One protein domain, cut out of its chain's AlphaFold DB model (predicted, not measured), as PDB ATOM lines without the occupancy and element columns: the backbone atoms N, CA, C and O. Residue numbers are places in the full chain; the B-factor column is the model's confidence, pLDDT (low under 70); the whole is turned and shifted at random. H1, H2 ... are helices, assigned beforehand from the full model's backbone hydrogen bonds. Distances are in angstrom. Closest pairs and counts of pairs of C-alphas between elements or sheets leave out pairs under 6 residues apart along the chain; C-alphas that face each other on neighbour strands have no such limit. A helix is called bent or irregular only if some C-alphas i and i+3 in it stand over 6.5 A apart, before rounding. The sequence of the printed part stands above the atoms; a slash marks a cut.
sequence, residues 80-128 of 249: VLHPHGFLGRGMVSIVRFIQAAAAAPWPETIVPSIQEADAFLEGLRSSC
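What this domain is: This is residues 80 to 128 of the 249 residues of an uncharacterized protein of Symbiodinium microadriaticum (UniProt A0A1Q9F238). Two separate helices stand at the two ends of a long, loose link, like two arms with nothing packed between them; H1, the longer by residues, is at one end and H2 at the other. Before H1, residues 80 to 85 fold back beside its first turns. You are looking at 49 printed residues with two named helices, H1 then H2, and no named strand; the class is all helix. The whole is extended, with a radius of gyration of the C-alphas of 17.1 A and spans of 48 by 20 by 11 A.

Where its parts are: Find C-alpha 86 at (1.240, -60.166, -22.623); from there H1, residues 86 to 101, runs 22.8 A to C-alpha 101 at (1.288, -45.852, -4.920). Go on to C-alpha 114, where H2 begins; this helix, residues 114 to 128, runs 21.0 A to C-alpha 128 at (8.687, -45.014, 13.241). Neither helix is bent or irregular.

How they stand to each other: Start at H1 and look toward H2: the two are apart, with no C-alpha of the one within 8 A of the other. Read along both backbones and you will find each O i to N i+4 pair of H1 and H2 within hydrogen-bond range. Residues 93 to 105, of which 93 to 101 belong to H1, stand free.

The domain as a whole: Look at Gly 85 and Gln 115 for the two C-alphas farthest apart, 48.2 A. The link from H1 to H2, residues 102 to 113, is long, and the printed part has no cut. In the B-factor column the mean pLDDT of the printed part is 75.4; values under 70 stand at residues 80 to 81, 83, 103 to 108, 110 to 112 and 128.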
ATOM      1  N   VAL A  80      12.741 -60.631 -10.188       67.50
ATOM      2  CA  VAL A  80      13.010 -61.457 -11.366       67.50
ATOM      3  C   VAL A  80      11.683 -61.755 -12.051       67.50
ATOM      4  O   VAL A  80      10.992 -62.730 -11.752       67.50
ATOM      5  N   LEU A  81      11.302 -60.882 -12.977       67.19
ATOM      6  CA  LEU A  81      10.175 -61.144 -13.854       67.19
ATOM      7  C   LEU A  81      10.668 -62.031 -14.998       67.19
ATOM      8  O   LEU A  81      11.665 -61.725 -15.644       67.19
ATOM      9  N   HIS A  82       9.944 -63.116 -15.266       71.38
ATOM     10  CA  HIS A  82      10.103 -63.917 -16.478       71.38
ATOM     11  C   HIS A  82       8.992 -63.508 -17.456       71.38
ATOM     12  O   HIS A  82       7.962 -64.186 -17.523       71.38
ATOM     13  N   PRO A  83       9.099 -62.358 -18.155       61.41
ATOM     14  CA  PRO A  83       8.002 -61.840 -18.950       61.41
ATOM     15  C   PRO A  83       7.882 -62.620 -20.262       61.41
ATOM     16  O   PRO A  83       8.290 -62.155 -21.323       61.41
ATOM     17  N   HIS A  84       7.275 -63.800 -20.221       74.75
ATOM     18  CA  HIS A  84       6.792 -64.432 -21.439       74.75
ATOM     19  C   HIS A  84       5.383 -63.911 -21.752       74.75
ATOM     20  O   HIS A  84       4.413 -64.174 -21.042       74.75
ATOM     21  N   GLY A  85       5.282 -63.135 -22.835       83.75
ATOM     22  CA  GLY A  85       4.014 -62.696 -23.420       83.75
ATOM     23  C   GLY A  85       3.348 -61.483 -22.756       83.75
ATOM     24  O   GLY A  85       3.959 -60.705 -22.024       83.75
ATOM     25  N   PHE A  86       2.059 -61.304 -23.063       81.50
ATOM     26  CA  PHE A  86       1.240 -60.166 -22.623       81.50
ATOM     27  C   PHE A  86       1.126 -60.072 -21.092       81.50
ATOM     28  O   PHE A  86       1.125 -58.977 -20.530       81.50
ATOM     29  N   LEU A  87       1.114 -61.223 -20.413       82.75
ATOM     30  CA  LEU A  87       1.011 -61.311 -18.957       82.75
ATOM     31  C   LEU A  87       2.217 -60.676 -18.247       82.75
ATOM     32  O   LEU A  87       2.044 -59.978 -17.250       82.75
ATOM     33  N   GLY A  88       3.422 -60.832 -18.806       81.56
ATOM     34  CA  GLY A  88       4.635 -60.218 -18.264       81.56
ATOM     35  C   GLY A  88       4.563 -58.691 -18.243       81.56
ATOM     36  O   GLY A  88       4.896 -58.067 -17.238       81.56
ATOM     37  N   ARG A  89       4.048 -58.076 -19.317       81.31
ATOM     38  CA  ARG A  89       3.857 -56.613 -19.389       81.31
ATOM     39  C   ARG A  89       2.832 -56.114 -18.367       81.31
ATOM     40  O   ARG A  89       3.018 -55.044 -17.785       81.31
ATOM     41  N   GLY A  90       1.778 -56.899 -18.128       86.50
ATOM     42  CA  GLY A  90       0.785 -56.620 -17.090       86.50
ATOM     43  C   GLY A  90       1.399 -56.621 -15.691       86.50
ATOM     44  O   GLY A  90       1.224 -55.656 -14.953       86.50
ATOM     45  N   MET A  91       2.191 -57.646 -15.353       81.88
ATOM     46  CA  MET A  91       2.862 -57.724 -14.048       81.88
ATOM     47  C   MET A  91       3.833 -56.564 -13.819       81.88
ATOM     48  O   MET A  91       3.791 -55.962 -12.751       81.88
ATOM     49  N   VAL A  92       4.637 -56.183 -14.821       82.25
ATOM     50  CA  VAL A  92       5.513 -54.997 -14.726       82.25
ATOM     51  C   VAL A  92       4.698 -53.738 -14.415       82.25
ATOM     52  O   VAL A  92       5.092 -52.935 -13.576       82.25
ATOM     53  N   SER A  93       3.545 -53.569 -15.069       84.44
ATOM     54  CA  SER A  93       2.683 -52.398 -14.865       84.44
ATOM     55  C   SER A  93       2.074 -52.373 -13.463       84.44
ATOM     56  O   SER A  93       2.020 -51.316 -12.844       84.44
ATOM     57  N   ILE A  94       1.663 -53.534 -12.938       84.06
ATOM     58  CA  ILE A  94       1.145 -53.667 -11.569       84.06
ATOM     59  C   ILE A  94       2.243 -53.356 -10.553       84.06
ATOM     60  O   ILE A  94       2.008 -52.582  -9.633       84.06
ATOM     61  N   VAL A  95       3.445 -53.908 -10.733       79.62
ATOM     62  CA  VAL A  95       4.587 -53.635  -9.850       79.62
ATOM     63  C   VAL A  95       4.907 -52.145  -9.842       79.62
ATOM     64  O   VAL A  95       5.006 -51.561  -8.769       79.62
ATOM     65  N   ARG A  96       4.976 -51.505 -11.014       81.06
ATOM     66  CA  ARG A  96       5.190 -50.054 -11.116       81.06
ATOM     67  C   ARG A  96       4.075 -49.250 -10.462       81.06
ATOM     68  O   ARG A  96       4.353 -48.248  -9.817       81.06
ATOM     69  N   PHE A  97       2.825 -49.682 -10.600       84.19
ATOM     70  CA  PHE A  97       1.699 -49.037  -9.932       84.19
ATOM     71  C   PHE A  97       1.806 -49.157  -8.410       84.19
ATOM     72  O   PHE A  97       1.634 -48.166  -7.713       84.19
ATOM     73  N   ILE A  98       2.149 -50.342  -7.893       79.75
ATOM     74  CA  ILE A  98       2.377 -50.563  -6.460       79.75
ATOM     75  C   ILE A  98       3.549 -49.711  -5.972       79.75
ATOM     76  O   ILE A  98       3.423 -49.072  -4.939       79.75
ATOM     77  N   GLN A  99       4.654 -49.647  -6.717       77.62
ATOM     78  CA  GLN A  99       5.815 -48.817  -6.379       77.62
ATOM     79  C   GLN A  99       5.510 -47.315  -6.426       77.62
ATOM     80  O   GLN A  99       6.071 -46.563  -5.643       77.62
ATOM     81  N   ALA A 100       4.633 -46.869  -7.329       80.12
ATOM     82  CA  ALA A 100       4.212 -45.473  -7.403       80.12
ATOM     83  C   ALA A 100       3.194 -45.109  -6.308       80.12
ATOM     84  O   ALA A 100       3.165 -43.971  -5.848       80.12
ATOM     85  N   ALA A 101       2.337 -46.057  -5.917       81.00
ATOM     86  CA  ALA A 101       1.288 -45.852  -4.920       81.00
ATOM     87  C   ALA A 101       1.787 -46.042  -3.480       81.00
ATOM     88  O   ALA A 101       1.330 -45.352  -2.571       81.00
ATOM     89  N   ALA A 102       2.712 -46.975  -3.259       75.31
ATOM     90  CA  ALA A 102       3.392 -47.131  -1.988       75.31
ATOM     91  C   ALA A 102       4.511 -46.092  -1.916       75.31
ATOM     92  O   ALA A 102       5.454 -46.136  -2.703       75.31
ATOM     93  N   ALA A 103       4.427 -45.164  -0.961       62.41
ATOM     94  CA  ALA A 103       5.589 -44.357  -0.609       62.41
ATOM     95  C   ALA A 103       6.762 -45.304  -0.326       62.41
ATOM     96  O   ALA A 103       6.553 -46.354   0.293       62.41
ATOM     97  N   ALA A 104       7.966 -44.952  -0.792       63.50
ATOM     98  CA  ALA A 104       9.163 -45.722  -0.485       63.50
ATOM     99  C   ALA A 104       9.153 -45.989   1.029       63.50
ATOM    100  O   ALA A 104       9.108 -45.027   1.802       63.50
ATOM    101  N   PRO A 105       9.114 -47.261   1.472       60.66
ATOM    102  CA  PRO A 105       8.863 -47.578   2.878       60.66
ATOM    103  C   PRO A 105       9.956 -47.020   3.797       60.66
ATOM    104  O   PRO A 105       9.795 -46.990   5.014       60.66
ATOM    105  N   TRP A 106      11.056 -46.556   3.202       64.00
ATOM    106  CA  TRP A 106      12.195 -45.965   3.864       64.00
ATOM    107  C   TRP A 106      12.674 -44.761   3.048       64.00
ATOM    108  O   TRP A 106      12.766 -44.869   1.823       64.00
ATOM    109  N   PRO A 107      12.993 -43.627   3.689       67.62
ATOM    110  CA  PRO A 107      13.620 -42.508   3.010       67.62
ATOM    111  C   PRO A 107      14.981 -42.932   2.459       67.62
ATOM    112  O   PRO A 107      15.763 -43.605   3.133       67.62
ATOM    113  N   GLU A 108      15.262 -42.539   1.222       65.94
ATOM    114  CA  GLU A 108      16.583 -42.697   0.627       65.94
ATOM    115  C   GLU A 108      17.450 -41.516   1.071       65.94
ATOM    116  O   GLU A 108      17.112 -40.357   0.831       65.94
ATOM    117  N   THR A 109      18.567 -41.804   1.734       70.62
ATOM    118  CA  THR A 109      19.605 -40.811   2.015       70.62
ATOM    119  C   THR A 109      20.955 -41.370   1.600       70.62
ATOM    120  O   THR A 109      21.189 -42.576   1.673       70.62
ATOM    121  N   ILE A 110      21.856 -40.485   1.192       64.62
ATOM    122  CA  ILE A 110      23.250 -40.830   0.938       64.62
ATOM    123  C   ILE A 110      24.054 -40.167   2.043       64.62
ATOM    124  O   ILE A 110      24.148 -38.942   2.094       64.62
ATOM    125  N   VAL A 111      24.606 -40.991   2.925       69.44
ATOM    126  CA  VAL A 111      25.391 -40.559   4.079       69.44
ATOM    127  C   VAL A 111      26.883 -40.730   3.763       69.44
ATOM    128  O   VAL A 111      27.324 -41.840   3.470       69.44
ATOM    129  N   PRO A 112      27.676 -39.646   3.752       62.97
ATOM    130  CA  PRO A 112      29.103 -39.672   3.444       62.97
ATOM    131  C   PRO A 112      29.967 -40.210   4.595       62.97
ATOM    132  O   PRO A 112      31.147 -40.482   4.381       62.97
ATOM    133  N   SER A 113      29.411 -40.338   5.804       71.81
ATOM    134  CA  SER A 113      30.124 -40.781   7.001       71.81
ATOM    135  C   SER A 113      29.295 -41.771   7.820       71.81
ATOM    136  O   SER A 113      28.064 -41.755   7.783       71.81
ATOM    137  N   ILE A 114      29.981 -42.616   8.597       71.88
ATOM    138  CA  ILE A 114      29.340 -43.550   9.539       71.88
ATOM    139  C   ILE A 114      28.519 -42.776  10.579       71.88
ATOM    140  O   ILE A 114      27.404 -43.177  10.886       71.88
ATOM    141  N   GLN A 115      29.006 -41.624  11.059       79.25
ATOM    142  CA  GLN A 115      28.258 -40.823  12.034       79.25
ATOM    143  C   GLN A 115      26.948 -40.273  11.454       79.25
ATOM    144  O   GLN A 115      25.935 -40.236  12.147       79.25
ATOM    145  N   GLU A 116      26.949 -39.857  10.185       76.12
ATOM    146  CA  GLU A 116      25.724 -39.426   9.505       76.12
ATOM    147  C   GLU A 116      24.781 -40.600   9.232       76.12
ATOM    148  O   GLU A 116      23.565 -40.428   9.313       76.12
ATOM    149  N   ALA A 117      25.320 -41.797   8.975       70.69
ATOM    150  CA  ALA A 117      24.533 -43.021   8.877       70.69
ATOM    151  C   ALA A 117      23.834 -43.341  10.202       70.69
ATOM    152  O   ALA A 117      22.620 -43.542  10.218       70.69
ATOM    153  N   ASP A 118      24.569 -43.305  11.312       76.38
ATOM    154  CA  ASP A 118      24.026 -43.540  12.648       76.38
ATOM    155  C   ASP A 118      22.961 -42.496  13.002       76.38
ATOM    156  O   ASP A 118      21.863 -42.849  13.431       76.38
ATOM    157  N   ALA A 119      23.234 -41.213  12.745       84.50
ATOM    158  CA  ALA A 119      22.276 -40.133  12.977       84.50
ATOM    159  C   ALA A 119      20.997 -40.299  12.140       84.50
ATOM    160  O   ALA A 119      19.889 -40.065  12.629       84.50
ATOM    161  N   PHE A 120      21.133 -40.736  10.887       79.69
ATOM    162  CA  PHE A 120      19.997 -41.015  10.019       79.69
ATOM    163  C   PHE A 120      19.164 -42.207  10.513       79.69
ATOM    164  O   PHE A 120      17.936 -42.115  10.584       79.69
ATOM    165  N   LEU A 121      19.815 -43.309  10.895       76.44
ATOM    166  CA  LEU A 121      19.145 -44.495  11.437       76.44
ATOM    167  C   LEU A 121      18.421 -44.184  12.756       76.44
ATOM    168  O   LEU A 121      17.297 -44.645  12.966       76.44
ATOM    169  N   GLU A 122      19.014 -43.360  13.617       84.62
ATOM    170  CA  GLU A 122      18.402 -42.923  14.874       84.62
ATOM    171  C   GLU A 122      17.177 -42.018  14.629       84.62
ATOM    172  O   GLU A 122      16.128 -42.163  15.270       84.62
ATOM    173  N   GLY A 123      17.257 -41.140  13.621       82.69
ATOM    174  CA  GLY A 123      16.125 -40.338  13.151       82.69
ATOM    175  C   GLY A 123      14.967 -41.196  12.627       82.69
ATOM    176  O   GLY A 123      13.796 -40.905  12.898       82.69
ATOM    177  N   LEU A 124      15.274 -42.303  11.945       79.56
ATOM    178  CA  LEU A 124      14.265 -43.247  11.465       79.56
ATOM    179  C   LEU A 124      13.555 -43.987  12.594       79.56
ATOM    180  O   LEU A 124      12.328 -44.102  12.569       79.56
ATOM    181  N   ARG A 125      14.302 -44.453  13.601       79.81
ATOM    182  CA  ARG A 125      13.724 -45.096  14.793       79.81
ATOM    183  C   ARG A 125      12.749 -44.161  15.502       79.81
ATOM    184  O   ARG A 125      11.634 -44.564  15.825       79.81
ATOM    185  N   SER A 126      13.140 -42.898  15.652       79.25
ATOM    186  CA  SER A 126      12.312 -41.857  16.270       79.25
ATOM    187  C   SER A 126      11.023 -41.592  15.475       79.25
ATOM    188  O   SER A 126       9.944 -41.434  16.048       79.25
ATOM    189  N   SER A 127      11.116 -41.612  14.143       73.31
ATOM    190  CA  SER A 127       9.981 -41.378  13.241       73.31
ATOM    191  C   SER A 127       9.002 -42.559  13.190       73.31
ATOM    192  O   SER A 127       7.801 -42.353  13.058       73.31
ATOM    193  N   CYS A 128       9.498 -43.794  13.320       67.19
ATOM    194  CA  CYS A 128       8.687 -45.014  13.241       67.19
ATOM    195  C   CYS A 128       7.959 -45.334  14.562       67.19
ATOM    196  O   CYS A 128       6.854 -45.874  14.555       67.19
TER     197      CYS A 128